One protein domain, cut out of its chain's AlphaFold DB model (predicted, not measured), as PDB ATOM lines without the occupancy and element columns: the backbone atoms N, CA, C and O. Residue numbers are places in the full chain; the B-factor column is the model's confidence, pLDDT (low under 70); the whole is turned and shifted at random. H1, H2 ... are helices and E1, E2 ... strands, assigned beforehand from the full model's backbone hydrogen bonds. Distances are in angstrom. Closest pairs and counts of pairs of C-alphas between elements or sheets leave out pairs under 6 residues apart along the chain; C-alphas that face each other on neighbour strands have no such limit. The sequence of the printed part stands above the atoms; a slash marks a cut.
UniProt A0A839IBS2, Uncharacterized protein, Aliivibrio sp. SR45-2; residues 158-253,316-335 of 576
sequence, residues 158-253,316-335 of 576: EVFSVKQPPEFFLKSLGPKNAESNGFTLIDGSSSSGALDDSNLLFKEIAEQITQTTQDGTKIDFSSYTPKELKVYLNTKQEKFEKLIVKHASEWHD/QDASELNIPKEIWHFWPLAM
ATOM      1  N   GLU A 158     -20.415  -6.926  21.724       80.12
ATOM      2  CA  GLU A 158     -21.208  -7.040  22.930       80.12
ATOM      3  C   GLU A 158     -21.963  -8.364  22.949       80.12
ATOM      4  O   GLU A 158     -22.394  -8.875  21.913       80.12
ATOM      5  N   VAL A 159     -22.096  -8.941  24.142       85.38
ATOM      6  CA  VAL A 159     -22.917 -10.124  24.371       85.38
ATOM      7  C   VAL A 159     -23.796  -9.867  25.582       85.38
ATOM      8  O   VAL A 159     -23.323  -9.478  26.652       85.38
ATOM      9  N   PHE A 160     -25.084 -10.130  25.403       90.38
ATOM     10  CA  PHE A 160     -26.080  -9.958  26.441       90.38
ATOM     11  C   PHE A 160     -27.136 -11.060  26.403       90.38
ATOM     12  O   PHE A 160     -27.232 -11.847  25.459       90.38
ATOM     13  N   SER A 161     -27.935 -11.133  27.462       90.44
ATOM     14  CA  SER A 161     -29.037 -12.087  27.572       90.44
ATOM     15  C   SER A 161     -30.236 -11.488  28.302       90.44
ATOM     16  O   SER A 161     -30.092 -10.757  29.277       90.44
ATOM     17  N   VAL A 162     -31.440 -11.831  27.835       90.50
ATOM     18  CA  VAL A 162     -32.707 -11.394  28.448       90.50
ATOM     19  C   VAL A 162     -32.891 -11.994  29.844       90.50
ATOM     20  O   VAL A 162     -33.377 -11.345  30.766       90.50
ATOM     21  N   LYS A 163     -32.495 -13.258  30.016       90.88
ATOM     22  CA  LYS A 163     -32.557 -13.973  31.294       90.88
ATOM     23  C   LYS A 163     -31.168 -14.083  31.887       90.88
ATOM     24  O   LYS A 163     -30.202 -14.204  31.142       90.88
ATOM     25  N   GLN A 164     -31.099 -14.143  33.213       91.94
ATOM     26  CA  GLN A 164     -29.850 -14.426  33.907       91.94
ATOM     27  C   GLN A 164     -29.237 -15.719  33.345       91.94
ATOM     28  O   GLN A 164     -29.936 -16.742  33.298       91.94
ATOM     29  N   PRO A 165     -27.963 -15.704  32.917       88.38
ATOM     30  CA  PRO A 165     -27.329 -16.897  32.387       88.38
ATOM     31  C   PRO A 165     -27.350 -18.035  33.423       88.38
ATOM     32  O   PRO A 165     -26.966 -17.828  34.579       88.38
ATOM     33  N   PRO A 166     -27.797 -19.246  33.049       86.88
ATOM     34  CA  PRO A 166     -27.935 -20.346  33.993       86.88
ATOM     35  C   PRO A 166     -26.569 -20.872  34.442       86.88
ATOM     36  O   PRO A 166     -25.580 -20.811  33.710       86.88
ATOM     37  N   GLU A 167     -26.505 -21.468  35.631       83.19
ATOM     38  CA  GLU A 167     -25.220 -21.831  36.237       83.19
ATOM     39  C   GLU A 167     -24.408 -22.846  35.419       83.19
ATOM     40  O   GLU A 167     -23.183 -22.748  35.364       83.19
ATOM     41  N   PHE A 168     -25.062 -23.786  34.727       79.69
ATOM     42  CA  PHE A 168     -24.361 -24.718  33.837       79.69
ATOM     43  C   PHE A 168     -23.650 -23.989  32.687       79.69
ATOM     44  O   PHE A 168     -22.554 -24.387  32.292       79.69
ATOM     45  N   PHE A 169     -24.255 -22.917  32.162       80.00
ATOM     46  CA  PHE A 169     -23.670 -22.109  31.101       80.00
ATOM     47  C   PHE A 169     -22.449 -21.376  31.644       80.00
ATOM     48  O   PHE A 169     -21.370 -21.510  31.075       80.00
ATOM     49  N   LEU A 170     -22.571 -20.732  32.806       79.62
ATOM     50  CA  LEU A 170     -21.457 -20.037  33.457       79.62
ATOM     51  C   LEU A 170     -20.293 -20.984  33.795       79.62
ATOM     52  O   LEU A 170     -19.145 -20.686  33.474       79.62
ATOM     53  N   LYS A 171     -20.581 -22.179  34.328       76.31
ATOM     54  CA  LYS A 171     -19.574 -23.239  34.541       76.31
ATOM     55  C   LYS A 171     -18.890 -23.658  33.240       76.31
ATOM     56  O   LYS A 171     -17.698 -23.935  33.241       76.31
ATOM     57  N   SER A 172     -19.617 -23.675  32.119       68.38
ATOM     58  CA  SER A 172     -19.053 -24.009  30.805       68.38
ATOM     59  C   SER A 172     -18.112 -22.939  30.234       68.38
ATOM     60  O   SER A 172     -17.345 -23.241  29.311       68.38
ATOM     61  N   LEU A 173     -18.189 -21.705  30.743       70.12
ATOM     62  CA  LEU A 173     -17.281 -20.607  30.400       70.12
ATOM     63  C   LEU A 173     -16.031 -20.598  31.297       70.12
ATOM     64  O   LEU A 173     -14.996 -20.078  30.885       70.12
ATOM     65  N   GLY A 174     -16.117 -21.190  32.493       61.97
ATOM     66  CA  GLY A 174     -15.004 -21.347  33.429       61.97
ATOM     67  C   GLY A 174     -14.033 -22.498  33.091       61.97
ATOM     68  O   GLY A 174     -14.235 -23.245  32.127       61.97
ATOM     69  N   PRO A 175     -12.949 -22.663  33.876       54.97
ATOM     70  CA  PRO A 175     -11.984 -23.754  33.714       54.97
ATOM     71  C   PRO A 175     -12.622 -25.150  33.813       54.97
ATOM     72  O   PRO A 175     -13.558 -25.368  34.587       54.97
ATOM     73  N   LYS A 176     -12.072 -26.136  33.084       50.97
ATOM     74  CA  LYS A 176     -12.486 -27.547  33.220       50.97
ATOM     75  C   LYS A 176     -12.291 -27.986  34.683       50.97
ATOM     76  O   LYS A 176     -11.159 -27.991  35.157       50.97
ATOM     77  N   ASN A 177     -13.381 -28.388  35.346       54.06
ATOM     78  CA  ASN A 177     -13.474 -28.821  36.755       54.06
ATOM     79  C   ASN A 177     -13.525 -27.713  37.826       54.06
ATOM     80  O   ASN A 177     -13.248 -27.998  38.988       54.06
ATOM     81  N   ALA A 178     -13.877 -26.471  37.482       55.09
ATOM     82  CA  ALA A 178     -14.116 -25.452  38.504       55.09
ATOM     83  C   ALA A 178     -15.324 -25.826  39.396       55.09
ATOM     84  O   ALA A 178     -16.402 -26.140  38.886       55.09
ATOM     85  N   GLU A 179     -15.143 -25.801  40.723       56.78
ATOM     86  CA  GLU A 179     -16.215 -26.070  41.702       56.78
ATOM     87  C   GLU A 179     -17.302 -24.981  41.680       56.78
ATOM     88  O   GLU A 179     -18.477 -25.259  41.922       56.78
ATOM     89  N   SER A 180     -16.923 -23.752  41.308       65.75
ATOM     90  CA  SER A 180     -17.805 -22.602  41.111       65.75
ATOM     91  C   SER A 180     -17.677 -22.039  39.693       65.75
ATOM     92  O   SER A 180     -16.729 -22.328  38.964       65.75
ATOM     93  N   ASN A 181     -18.656 -21.237  39.274       68.75
ATOM     94  CA  ASN A 181     -18.678 -20.660  37.930       68.75
ATOM     95  C   ASN A 181     -17.642 -19.531  37.719       68.75
ATOM     96  O   ASN A 181     -17.331 -19.212  36.576       68.75
ATOM     97  N   GLY A 182     -17.080 -18.969  38.796       75.62
ATOM     98  CA  GLY A 182     -16.056 -17.923  38.743       75.62
ATOM     99  C   GLY A 182     -16.539 -16.556  38.242       75.62
ATOM    100  O   GLY A 182     -15.688 -15.728  37.921       75.62
ATOM    101  N   PHE A 183     -17.854 -16.322  38.161       85.19
ATOM    102  CA  PHE A 183     -18.451 -15.041  37.772       85.19
ATOM    103  C   PHE A 183     -19.185 -14.393  38.947       85.19
ATOM    104  O   PHE A 183     -19.853 -15.079  39.722       85.19
ATOM    105  N   THR A 184     -19.117 -13.066  39.032       88.94
ATOM    106  CA  THR A 184     -19.913 -12.266  39.967       88.94
ATOM    107  C   THR A 184     -21.104 -11.675  39.227       88.94
ATOM    108  O   THR A 184     -20.941 -10.981  38.222       88.94
ATOM    109  N   LEU A 185     -22.303 -11.963  39.727       90.94
ATOM    110  CA  LEU A 185     -23.555 -11.424  39.211       90.94
ATOM    111  C   LEU A 185     -23.909 -10.147  39.977       90.94
ATOM    112  O   LEU A 185     -23.875 -10.158  41.207       90.94
ATOM    113  N   ILE A 186     -24.272  -9.082  39.267       93.31
ATOM    114  CA  ILE A 186     -24.712  -7.808  39.854       93.31
ATOM    115  C   ILE A 186     -26.052  -7.430  39.222       93.31
ATOM    116  O   ILE A 186     -26.157  -7.379  37.995       93.31
ATOM    117  N   ASP A 187     -27.074  -7.169  40.039       93.00
ATOM    118  CA  ASP A 187     -28.368  -6.675  39.557       93.00
ATOM    119  C   ASP A 187     -28.438  -5.151  39.681       93.00
ATOM    120  O   ASP A 187     -28.883  -4.598  40.683       93.00
ATOM    121  N   GLY A 188     -28.002  -4.471  38.626       91.38
ATOM    122  CA  GLY A 188     -28.085  -3.026  38.470       91.38
ATOM    123  C   GLY A 188     -29.351  -2.566  37.748       91.38
ATOM    124  O   GLY A 188     -29.300  -1.542  37.075       91.38
ATOM    125  N   SER A 189     -30.480  -3.282  37.838       89.88
ATOM    126  CA  SER A 189     -31.716  -2.889  37.129       89.88
ATOM    127  C   SER A 189     -32.221  -1.488  37.506       89.88
ATOM    128  O   SER A 189     -32.913  -0.855  36.720       89.88
ATOM    129  N   SER A 190     -31.882  -0.979  38.697       85.69
ATOM    130  CA  SER A 190     -32.207   0.394  39.116       85.69
ATOM    131  C   SER A 190     -31.226   1.449  38.591       85.69
ATOM    132  O   SER A 190     -31.381   2.633  38.886       85.69
ATOM    133  N   SER A 191     -30.177   1.033  37.881       85.81
ATOM    134  CA  SER A 191     -29.134   1.909  37.366       85.81
ATOM    135  C   SER A 191     -29.590   2.644  36.113       85.81
ATOM    136  O   SER A 191     -30.177   2.059  35.205       85.81
ATOM    137  N   SER A 192     -29.229   3.922  36.022       77.31
ATOM    138  CA  SER A 192     -29.357   4.712  34.797       77.31
ATOM    139  C   SER A 192     -28.273   4.397  33.758       77.31
ATOM    140  O   SER A 192     -28.311   4.964  32.674       77.31
ATOM    141  N   GLY A 193     -27.268   3.577  34.093       78.88
ATOM    142  CA  GLY A 193     -26.079   3.338  33.262       78.88
ATOM    143  C   GLY A 193     -25.061   4.492  33.237       78.88
ATOM    144  O   GLY A 193     -23.909   4.283  32.865       78.88
ATOM    145  N   ALA A 194     -25.424   5.696  33.697       80.81
ATOM    146  CA  ALA A 194     -24.532   6.859  33.733       80.81
ATOM    147  C   ALA A 194     -23.592   6.840  34.948       80.81
ATOM    148  O   ALA A 194     -24.013   6.559  36.066       80.81
ATOM    149  N   LEU A 195     -22.316   7.180  34.759       83.31
ATOM    150  CA  LEU A 195     -21.379   7.360  35.870       83.31
ATOM    151  C   LEU A 195     -21.582   8.745  36.509       83.31
ATOM    152  O   LEU A 195     -20.882   9.700  36.170       83.31
ATOM    153  N   ASP A 196     -22.548   8.842  37.419       82.00
ATOM    154  CA  ASP A 196     -22.918  10.063  38.142       82.00
ATOM    155  C   ASP A 196     -23.166   9.804  39.642       82.00
ATOM    156  O   ASP A 196     -23.155   8.660  40.098       82.00
ATOM    157  N   ASP A 197     -23.364  10.873  40.421       81.06
ATOM    158  CA  ASP A 197     -23.533  10.804  41.882       81.06
ATOM    159  C   ASP A 197     -24.798  10.050  42.329       81.06
ATOM    160  O   ASP A 197     -24.841   9.517  43.439       81.06
ATOM    161  N   SER A 198     -25.833  10.010  41.483       81.31
ATOM    162  CA  SER A 198     -27.110   9.348  41.770       81.31
ATOM    163  C   SER A 198     -27.088   7.849  41.458       81.31
ATOM    164  O   SER A 198     -27.902   7.094  41.993       81.31
ATOM    165  N   ASN A 199     -26.143   7.399  40.626       84.31
ATOM    166  CA  ASN A 199     -26.033   6.011  40.206       84.31
ATOM    167  C   ASN A 199     -25.068   5.204  41.091       84.31
ATOM    168  O   ASN A 199     -23.845   5.280  40.973       84.31
ATOM    169  N   LEU A 200     -25.631   4.349  41.945       88.19
ATOM    170  CA  LEU A 200     -24.859   3.528  42.884       88.19
ATOM    171  C   LEU A 200     -24.176   2.306  42.246       88.19
ATOM    172  O   LEU A 200     -23.278   1.738  42.867       88.19
ATOM    173  N   LEU A 201     -24.538   1.922  41.013       90.88
ATOM    174  CA  LEU A 201     -24.042   0.696  40.370       90.88
ATOM    175  C   LEU A 201     -22.511   0.642  40.307       90.88
ATOM    176  O   LEU A 201     -21.901  -0.381  40.599       90.88
ATOM    177  N   PHE A 202     -21.863   1.748  39.948       90.75
ATOM    178  CA  PHE A 202     -20.408   1.769  39.807       90.75
ATOM    179  C   PHE A 202     -19.682   1.655  41.153       90.75
ATOM    180  O   PHE A 202     -18.563   1.141  41.195       90.75
ATOM    181  N   LYS A 203     -20.312   2.103  42.251       90.81
ATOM    182  CA  LYS A 203     -19.788   1.911  43.612       90.81
ATOM    183  C   LYS A 203     -19.902   0.441  44.007       90.81
ATOM    184  O   LYS A 203     -18.924  -0.129  44.476       90.81
ATOM    185  N   GLU A 204     -21.034  -0.197  43.708       91.25
ATOM    186  CA  GLU A 204     -21.216  -1.638  43.903       91.25
ATOM    187  C   GLU A 204     -20.201  -2.458  43.091       91.25
ATOM    188  O   GLU A 204     -19.535  -3.334  43.638       91.25
ATOM    189  N   ILE A 205     -19.998  -2.131  41.810       92.25
ATOM    190  CA  ILE A 205     -18.970  -2.766  40.973       92.25
ATOM    191  C   ILE A 205     -17.582  -2.610  41.605       92.25
ATOM    192  O   ILE A 205     -16.845  -3.593  41.702       92.25
ATOM    193  N   ALA A 206     -17.223  -1.402  42.055       91.62
ATOM    194  CA  ALA A 206     -15.939  -1.159  42.707       91.62
ATOM    195  C   ALA A 206     -15.779  -2.011  43.972       91.62
ATOM    196  O   ALA A 206     -14.731  -2.626  44.162       91.62
ATOM    197  N   GLU A 207     -16.817  -2.129  44.797       89.88
ATOM    198  CA  GLU A 207     -16.794  -2.995  45.976       89.88
ATOM    199  C   GLU A 207     -16.584  -4.473  45.630       89.88
ATOM    200  O   GLU A 207     -15.797  -5.141  46.300       89.88
ATOM    201  N   GLN A 208     -17.240  -4.977  44.580       88.44
ATOM    202  CA  GLN A 208     -17.170  -6.387  44.179       88.44
ATOM    203  C   GLN A 208     -15.809  -6.790  43.593       88.44
ATOM    204  O   GLN A 208     -15.366  -7.924  43.769       88.44
ATOM    205  N   ILE A 209     -15.129  -5.881  42.889       87.19
ATOM    206  CA  ILE A 209     -13.827  -6.167  42.257       87.19
ATOM    207  C   ILE A 209     -12.626  -5.850  43.160       87.19
ATOM    208  O   ILE A 209     -11.487  -6.184  42.811       87.19
ATOM    209  N   THR A 210     -12.854  -5.175  44.289       84.50
ATOM    210  CA  THR A 210     -11.793  -4.768  45.214       84.50
ATOM    211  C   THR A 210     -11.339  -5.949  46.061       84.50
ATOM    212  O   THR A 210     -12.127  -6.599  46.739       84.50
ATOM    213  N   GLN A 211     -10.030  -6.202  46.063       65.06
ATOM    214  CA  GLN A 211      -9.396  -7.091  47.037       65.06
ATOM    215  C   GLN A 211      -9.073  -6.295  48.304       65.06
ATOM    216  O   GLN A 211      -8.749  -5.109  48.221       65.06
ATOM    217  N   THR A 212      -9.151  -6.940  49.466       63.09
ATOM    218  CA  THR A 212      -8.727  -6.361  50.745       63.09
ATOM    219  C   THR A 212      -7.307  -5.808  50.628       63.09
ATOM    220  O   THR A 212      -6.455  -6.409  49.966       63.09
ATOM    221  N   THR A 213      -7.041  -4.650  51.236       59.59
ATOM    222  CA  THR A 213      -5.695  -4.061  51.253       59.59
ATOM    223  C   THR A 213      -4.694  -4.999  51.953       59.59
ATOM    224  O   THR A 213      -5.089  -5.978  52.587       59.59
ATOM    225  N   GLN A 214      -3.382  -4.742  51.842       56.19
ATOM    226  CA  GLN A 214      -2.341  -5.601  52.451       56.19
ATOM    227  C   GLN A 214      -2.501  -5.781  53.977       56.19
ATOM    228  O   GLN A 214      -2.026  -6.765  54.536       56.19
ATOM    229  N   ASP A 215      -3.192  -4.847  54.625       62.41
ATOM    230  CA  ASP A 215      -3.565  -4.791  56.040       62.41
ATOM    231  C   ASP A 215      -4.982  -5.328  56.343       62.41
ATOM    232  O   ASP A 215      -5.385  -5.369  57.502       62.41
ATOM    233  N   GLY A 216      -5.736  -5.783  55.337       66.31
ATOM    234  CA  GLY A 216      -7.065  -6.381  55.512       66.31
ATOM    235  C   GLY A 216      -8.221  -5.381  55.628       66.31
ATOM    236  O   GLY A 216      -9.338  -5.783  55.954       66.31
ATOM    237  N   THR A 217      -7.994  -4.103  55.324       74.06
ATOM    238  CA  THR A 217      -9.015  -3.050  55.374       74.06
ATOM    239  C   THR A 217      -9.818  -3.012  54.060       74.06
ATOM    240  O   THR A 217      -9.259  -3.086  52.962       74.06
ATOM    241  N   LYS A 218     -11.156  -2.928  54.140       76.06
ATOM    242  CA  LYS A 218     -12.022  -2.737  52.958       76.06
ATOM    243  C   LYS A 218     -12.009  -1.254  52.571       76.06
ATOM    244  O   LYS A 218     -12.170  -0.397  53.436       76.06
ATOM    245  N   ILE A 219     -11.816  -0.956  51.287       83.06
ATOM    246  CA  ILE A 219     -11.901   0.416  50.768       83.06
ATOM    247  C   ILE A 219     -13.367   0.862  50.808       83.06
ATOM    248  O   ILE A 219     -14.244   0.133  50.343       83.06
ATOM    249  N   ASP A 220     -13.619   2.048  51.357       85.88
ATOM    250  CA  ASP A 220     -14.938   2.680  51.359       85.88
ATOM    251  C   ASP A 220     -15.093   3.591  50.132       85.88
ATOM    252  O   ASP A 220     -14.417   4.615  50.014       85.88
ATOM    253  N   PHE A 221     -15.993   3.215  49.221       89.69
ATOM    254  CA  PHE A 221     -16.302   3.975  48.006       89.69
ATOM    255  C   PHE A 221     -17.484   4.937  48.183       89.69
ATOM    256  O   PHE A 221     -17.850   5.635  47.235       89.69
ATOM    257  N   SER A 222     -18.098   5.010  49.371       86.25
ATOM    258  CA  SER A 222     -19.260   5.872  49.613       86.25
ATOM    259  C   SER A 222     -18.952   7.350  49.336       86.25
ATOM    260  O   SER A 222     -19.779   8.043  48.735       86.25
ATOM    261  N   SER A 223     -17.732   7.783  49.674       88.00
ATOM    262  CA  SER A 223     -17.215   9.148  49.514       88.00
ATOM    263  C   SER A 223     -16.610   9.454  48.139       88.00
ATOM    264  O   SER A 223     -16.321  10.616  47.861       88.00
ATOM    265  N   TYR A 224     -16.426   8.449  47.275       89.94
ATOM    266  CA  TYR A 224     -15.808   8.652  45.965       89.94
ATOM    267  C   TYR A 224     -16.730   9.446  45.045       89.94
ATOM    268  O   TYR A 224     -17.907   9.114  44.870       89.94
ATOM    269  N   THR A 225     -16.147  10.444  44.388       89.25
ATOM    270  CA  THR A 225     -16.765  11.157  43.270       89.25
ATOM    271  C   THR A 225     -16.765  10.291  41.999       89.25
ATOM    272  O   THR A 225     -15.911   9.409  41.843       89.25
ATOM    273  N   PRO A 226     -17.637  10.575  41.014       85.81
ATOM    274  CA  PRO A 226     -17.658   9.883  39.725       85.81
ATOM    275  C   PRO A 226     -16.297   9.896  39.016       85.81
ATOM    276  O   PRO A 226     -15.899   8.919  38.382       85.81
ATOM    277  N   LYS A 227     -15.533  10.986  39.168       83.81
ATOM    278  CA  LYS A 227     -14.186  11.124  38.603       83.81
ATOM    279  C   LYS A 227     -13.183  10.180  39.266       83.81
ATOM    280  O   LYS A 227     -12.416   9.528  38.560       83.81
ATOM    281  N   GLU A 228     -13.176  10.101  40.593       88.75
ATOM    282  CA  GLU A 228     -12.286   9.199  41.338       88.75
ATOM    283  C   GLU A 228     -12.630   7.738  41.066       88.75
ATOM    284  O   GLU A 228     -11.742   6.927  40.805       88.75
ATOM    285  N   LEU A 229     -13.925   7.424  41.027       89.88
ATOM    286  CA  LEU A 229     -14.420   6.094  40.711       89.88
ATOM    287  C   LEU A 229     -14.014   5.667  39.296       89.88
ATOM    288  O   LEU A 229     -13.504   4.564  39.116       89.88
ATOM    289  N   LYS A 230     -14.128   6.563  38.304       88.56
ATOM    290  CA  LYS A 230     -13.636   6.324  36.937       88.56
ATOM    291  C   LYS A 230     -12.152   5.971  36.918       88.56
ATOM    292  O   LYS A 230     -11.754   5.004  36.271       88.56
ATOM    293  N   VAL A 231     -11.328   6.771  37.601       87.25
ATOM    294  CA  VAL A 231      -9.876   6.551  37.667       87.25
ATOM    295  C   VAL A 231      -9.581   5.197  38.302       87.25
ATOM    296  O   VAL A 231      -8.806   4.429  37.738       87.25
ATOM    297  N   TYR A 232     -10.238   4.874  39.418       89.88
ATOM    298  CA  TYR A 232     -10.073   3.597  40.105       89.88
ATOM    299  C   TYR A 232     -10.443   2.409  39.207       89.88
ATOM    300  O   TYR A 232      -9.611   1.531  38.972       89.88
ATOM    301  N   LEU A 233     -11.660   2.405  38.660       90.25
ATOM    302  CA  LEU A 233     -12.196   1.326  37.829       90.25
ATOM    303  C   LEU A 233     -11.350   1.074  36.572       90.25
ATOM    304  O   LEU A 233     -11.118  -0.077  36.206       90.25
ATOM    305  N   ASN A 234     -10.802   2.126  35.958       87.06
ATOM    306  CA  ASN A 234      -9.903   1.993  34.808       87.06
ATOM    307  C   ASN A 234      -8.618   1.213  35.126       87.06
ATOM    308  O   ASN A 234      -8.049   0.596  34.230       87.06
ATOM    309  N   THR A 235      -8.167   1.190  36.384       86.38
ATOM    310  CA  THR A 235      -7.006   0.379  36.799       86.38
ATOM    311  C   THR A 235      -7.340  -1.091  37.062       86.38
ATOM    312  O   THR A 235      -6.440  -1.854  37.406       86.38
ATOM    313  N   LYS A 236      -8.620  -1.477  36.955       88.00
ATOM    314  CA  LYS A 236      -9.155  -2.806  37.301       88.00
ATOM    315  C   LYS A 236      -9.887  -3.476  36.137       88.00
ATOM    316  O   LYS A 236     -10.676  -4.392  36.364       88.00
ATOM    317  N   GLN A 237      -9.666  -3.021  34.903       81.81
ATOM    318  CA  GLN A 237     -10.384  -3.505  33.717       81.81
ATOM    319  C   GLN A 237     -10.319  -5.032  33.559       81.81
ATOM    320  O   GLN A 237     -11.302  -5.655  33.169       81.81
ATOM    321  N   GLU A 238      -9.209  -5.664  33.940       80.50
ATOM    322  CA  GLU A 238      -9.041  -7.118  33.894       80.50
ATOM    323  C   GLU A 238     -10.013  -7.878  34.811       80.50
ATOM    324  O   GLU A 238     -10.273  -9.063  34.606       80.50
ATOM    325  N   LYS A 239     -10.565  -7.216  35.835       85.69
ATOM    326  CA  LYS A 239     -11.552  -7.804  36.751       85.69
ATOM    327  C   LYS A 239     -12.957  -7.820  36.159       85.69
ATOM    328  O   LYS A 239     -13.763  -8.660  36.554       85.69
ATOM    329  N   PHE A 240     -13.246  -6.946  35.196       87.06
ATOM    330  CA  PHE A 240     -14.562  -6.871  34.557       87.06
ATOM    331  C   PHE A 240     -14.876  -8.101  33.712       87.06
ATOM    332  O   PHE A 240     -16.042  -8.444  33.544       87.06
ATOM    333  N   GLU A 241     -13.853  -8.836  33.268       84.25
ATOM    334  CA  GLU A 241     -14.023 -10.078  32.506       84.25
ATOM    335  C   GLU A 241     -14.808 -11.163  33.267       84.25
ATOM    336  O   GLU A 241     -15.268 -12.128  32.657       84.25
ATOM    337  N   LYS A 242     -14.947 -11.033  34.595       84.25
ATOM    338  CA  LYS A 242     -15.689 -11.964  35.459       84.25
ATOM    339  C   LYS A 242     -17.002 -11.389  35.992       84.25
ATOM    340  O   LYS A 242     -17.658 -12.048  36.793       84.25
ATOM    341  N   LEU A 243     -17.400 -10.197  35.560       90.00
ATOM    342  CA  LEU A 243     -18.678  -9.607  35.943       90.00
ATOM    343  C   LEU A 243     -19.762  -9.946  34.921       90.00
ATOM    344  O   LEU A 243     -19.520  -9.969  33.713       90.00
ATOM    345  N   ILE A 244     -20.966 -10.181  35.428       91.38
ATOM    346  CA  ILE A 244     -22.193 -10.240  34.638       91.38
ATOM    347  C   ILE A 244     -23.170  -9.296  35.314       91.38
ATOM    348  O   ILE A 244     -23.590  -9.530  36.449       91.38
ATOM    349  N   VAL A 245     -23.491  -8.206  34.631       92.94
ATOM    350  CA  VAL A 245     -24.218  -7.090  35.230       92.94
ATOM    351  C   VAL A 245     -25.525  -6.915  34.488       92.94
ATOM    352  O   VAL A 245     -25.539  -6.806  33.263       92.94
ATOM    353  N   LYS A 246     -26.632  -6.902  35.224       93.62
ATOM    354  CA  LYS A 246     -27.923  -6.507  34.676       93.62
ATOM    355  C   LYS A 246     -28.048  -4.994  34.753       93.62
ATOM    356  O   LYS A 246     -27.946  -4.455  35.846       93.62
ATOM    357  N   HIS A 247     -28.265  -4.309  33.640       90.50
ATOM    358  CA  HIS A 247     -28.555  -2.874  33.637       90.50
ATOM    359  C   HIS A 247     -29.329  -2.490  32.377       90.50
ATOM    360  O   HIS A 247     -29.479  -3.303  31.464       90.50
ATOM    361  N   ALA A 248     -29.855  -1.264  32.347       86.81
ATOM    362  CA  ALA A 248     -30.473  -0.709  31.151       86.81
ATOM    363  C   ALA A 248     -29.450  -0.629  30.008       86.81
ATOM    364  O   ALA A 248     -28.337  -0.145  30.219       86.81
ATOM    365  N   SER A 249     -29.832  -1.090  28.817       85.38
ATOM    366  CA  SER A 249     -28.981  -1.006  27.631       85.38
ATOM    367  C   SER A 249     -29.061   0.370  26.975       85.38
ATOM    368  O   SER A 249     -30.150   0.914  26.767       85.38
ATOM    369  N   GLU A 250     -27.911   0.907  26.572       81.19
ATOM    370  CA  GLU A 250     -27.813   2.123  25.764       81.19
ATOM    371  C   GLU A 250     -28.477   1.993  24.384       81.19
ATOM    372  O   GLU A 250     -28.809   3.005  23.774       81.19
ATOM    373  N   TRP A 251     -28.719   0.766  23.910       86.25
ATOM    374  CA  TRP A 251     -29.361   0.485  22.624       86.25
ATOM    375  C   TRP A 251     -30.891   0.467  22.689       86.25
ATOM    376  O   TRP A 251     -31.539   0.186  21.678       86.25
ATOM    377  N   HIS A 252     -31.474   0.708  23.866       86.25
ATOM    378  CA  HIS A 252     -32.921   0.696  24.079       86.25
ATOM    379  C   HIS A 252     -33.526   2.102  24.135       86.25
ATOM    380  O   HIS A 252     -34.558   2.369  23.521       86.25
ATOM    381  N   ASP A 253     -32.925   3.002  24.915       84.69
ATOM    382  CA  ASP A 253     -33.483   4.334  25.112       84.69
ATOM    383  C   ASP A 253     -33.022   5.316  24.030       84.69
ATOM    384  O   ASP A 253     -31.853   5.373  23.659       84.69
ATOM    385  N   GLN A 316     -35.932  -1.380  20.861       81.62
ATOM    386  CA  GLN A 316     -37.366  -1.100  20.833       81.62
ATOM    387  C   GLN A 316     -38.014  -1.428  19.480       81.62
ATOM    388  O   GLN A 316     -39.196  -1.767  19.426       81.62
ATOM    389  N   ASP A 317     -37.238  -1.356  18.395       78.19
ATOM    390  CA  ASP A 317     -37.706  -1.651  17.041       78.19
ATOM    391  C   ASP A 317     -37.639  -3.165  16.754       78.19
ATOM    392  O   ASP A 317     -38.425  -3.699  15.969       78.19
ATOM    393  N   ALA A 318     -36.791  -3.902  17.483       77.31
ATOM    394  CA  ALA A 318     -36.686  -5.362  17.458       77.31
ATOM    395  C   ALA A 318     -37.767  -6.070  18.310       77.31
ATOM    396  O   ALA A 318     -37.483  -7.021  19.044       77.31
ATOM    397  N   SER A 319     -39.022  -5.623  18.198       69.25
ATOM    398  CA  SER A 319     -40.151  -6.098  19.018       69.25
ATOM    399  C   SER A 319     -40.361  -7.622  18.991       69.25
ATOM    400  O   SER A 319     -40.734  -8.209  20.006       69.25
ATOM    401  N   GLU A 320     -40.035  -8.288  17.878       69.62
ATOM    402  CA  GLU A 320     -40.124  -9.749  17.721       69.62
ATOM    403  C   GLU A 320     -39.249 -10.520  18.726       69.62
ATOM    404  O   GLU A 320     -39.587 -11.637  19.123       69.62
ATOM    405  N   LEU A 321     -38.142  -9.922  19.181       74.62
ATOM    406  CA  LEU A 321     -37.204 -10.545  20.117       74.62
ATOM    407  C   LEU A 321     -37.618 -10.380  21.588       74.62
ATOM    408  O   LEU A 321     -37.022 -11.022  22.454       74.62
ATOM    409  N   ASN A 322     -38.640  -9.560  21.878       81.62
ATOM    410  CA  ASN A 322     -39.111  -9.251  23.236       81.62
ATOM    411  C   ASN A 322     -37.962  -8.877  24.196       81.62
ATOM    412  O   ASN A 322     -37.896  -9.368  25.328       81.62
ATOM    413  N   ILE A 323     -37.027  -8.048  23.727       87.00
ATOM    414  CA  ILE A 323     -35.864  -7.621  24.512       87.00
ATOM    415  C   ILE A 323     -36.322  -6.524  25.487       87.00
ATOM    416  O   ILE A 323     -36.799  -5.485  25.036       87.00
ATOM    417  N   PRO A 324     -36.222  -6.736  26.813       88.94
ATOM    418  CA  PRO A 324     -36.521  -5.694  27.784       88.94
ATOM    419  C   PRO A 324     -35.411  -4.639  27.801       88.94
ATOM    420  O   PRO A 324     -34.299  -4.883  27.340       88.94
ATOM    421  N   LYS A 325     -35.697  -3.491  28.415       87.75
ATOM    422  CA  LYS A 325     -34.710  -2.432  28.637       87.75
ATOM    423  C   LYS A 325     -33.501  -2.915  29.437       87.75
ATOM    424  O   LYS A 325     -32.367  -2.622  29.063       87.75
ATOM    425  N   GLU A 326     -33.737  -3.629  30.538       90.62
ATOM    426  CA  GLU A 326     -32.679  -4.155  31.397       90.62
ATOM    427  C   GLU A 326     -32.315  -5.594  31.025       90.62
ATOM    428  O   GLU A 326     -33.113  -6.524  31.183       90.62
ATOM    429  N   ILE A 327     -31.069  -5.793  30.607       92.56
ATOM    430  CA  ILE A 327     -30.535  -7.076  30.143       92.56
ATOM    431  C   ILE A 327     -29.232  -7.405  30.867       92.56
ATOM    432  O   ILE A 327     -28.591  -6.544  31.462       92.56
ATOM    433  N   TRP A 328     -28.855  -8.682  30.861       93.44
ATOM    434  CA  TRP A 328     -27.612  -9.153  31.467       93.44
ATOM    435  C   TRP A 328     -26.464  -9.037  30.474       93.44
ATOM    436  O   TRP A 328     -26.395  -9.840  29.543       93.44
ATOM    437  N   HIS A 329     -25.562  -8.091  30.710       91.81
ATOM    438  CA  HIS A 329     -24.342  -7.879  29.936       91.81
ATOM    439  C   HIS A 329     -23.191  -8.701  30.516       91.81
ATOM    440  O   HIS A 329     -23.051  -8.827  31.735       91.81
ATOM    441  N   PHE A 330     -22.346  -9.259  29.651       88.38
ATOM    442  CA  PHE A 330     -21.119  -9.928  30.074       88.38
ATOM    443  C   PHE A 330     -20.036  -9.867  29.004       88.38
ATOM    444  O   PHE A 330     -20.304  -9.768  27.808       88.38
ATOM    445  N   TRP A 331     -18.780  -9.946  29.441       84.62
ATOM    446  CA  TRP A 331     -17.638  -9.792  28.550       84.62
ATOM    447  C   TRP A 331     -17.564 -10.939  27.517       84.62
ATOM    448  O   TRP A 331     -17.389 -12.097  27.914       84.62
ATOM    449  N   PRO A 332     -17.624 -10.662  26.196       75.44
ATOM    450  CA  PRO A 332     -17.615 -11.693  25.147       75.44
ATOM    451  C   PRO A 332     -16.387 -12.604  25.201       75.44
ATOM    452  O   PRO A 332     -16.448 -13.780  24.838       75.44
ATOM    453  N   LEU A 333     -15.259 -12.066  25.669       70.75
ATOM    454  CA  LEU A 333     -13.983 -12.771  25.735       70.75
ATOM    455  C   LEU A 333     -13.681 -13.337  27.124       70.75
ATOM    456  O   LEU A 333     -12.591 -13.864  27.330       70.75
ATOM    457  N   ALA A 334     -14.648 -13.356  28.049       63.03
ATOM    458  CA  ALA A 334     -14.522 -14.086  29.316       63.03
ATOM    459  C   ALA A 334     -14.200 -15.586  29.117       63.03
ATOM    460  O   ALA A 334     -13.726 -16.265  30.027       63.03
ATOM    461  N   MET A 335     -14.408 -16.089  27.893       57.19
ATOM    462  CA  MET A 335     -14.075 -17.428  27.404       57.19
ATOM    463  C   MET A 335     -12.578 -17.651  27.120       57.19
ATOM    464  O   MET A 335     -12.207 -18.742  26.683       57.19
TER     465      MET A 335
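Overview. This is residues 158 to 253 and 316 to 335 of the 576 residues of an uncharacterized protein of Aliivibrio sp. SR45-2 (UniProt A0A839IBS2). A small, twisted wall of four strands has H2 over one face at its E2 and E3 side; H3 packs on H2 farther out, and H1 sits off the sheet. The loop 212 to 217 sticks out beyond H2. The printed part has 116 residues, in the order E1 H1 E2 H2 H3 H4 E3 E4; the mixed sheet runs E1 E4 E3 E2. The class is mixed, helices and strands, with 47 residues in named elements, under half. It is only just compact, close to loose, with a radius of gyration of the C-alphas of 15.6 A, and flat, spanning 51 by 40 by 19 A.

Along the chain. E3 is residues 243 to 248, 15.5 A long, and E4 326 to 330, 13.0 A, ending at C-alpha 330 (-21.119, -9.928, 30.074). E1 is 159 to 161, from C-alpha 159 (-22.917, -10.124, 24.371), and E2 184 to 187. H2 is 201 to 209, 12.5 A, H3 226 to 234, 12.1 A, H1 167 to 173 and H4 237 to 240.

Arrangement. E3 is parallel to E2, N 186 to O 244 being 2.9 A, and antiparallel to E4, N 329 to O 245 being 2.9 A. E4 is antiparallel to E1, N 161 to O 328 being 2.9 A. E1, H1, E2 form a split strand-helix-strand unit, its parallel strands separated by E4 and E3, with a right-handed crossover; E2, H2 H3 H4, E3 form an unsplit one, its strands neighbours. H2 is on the sheet at a height of 9.8 A, along the strands, at 16 degrees to E2 on the local plane. H2 and H3 touch, closest at the C-alphas of Ala 206 and Leu 233, 6.6 A, running the same way at a tilt of 35.3 degrees, only just steep. H4 is close to H2 but not clearly touching, C-alphas 209 and 239 being 6.2 A apart. H1 is not on the sheet and touches no helix. In H1, H2 and H3 every O i to N i+4 pair is within hydrogen-bond range; H4 is too short for one.

Size, cuts and confidence. The farthest C-alphas, of Asp 215 and Glu 320, are 53.2 A apart. Residues 254 to 315 are not printed; C-alphas 253 and 316 are 7.9 A apart across the cut. The links E2 to H2 and H2 to H3 are long. The mean pLDDT of the printed part is 81.8; 19 residues are under 70, among them 174 to 181 and 211 to 216.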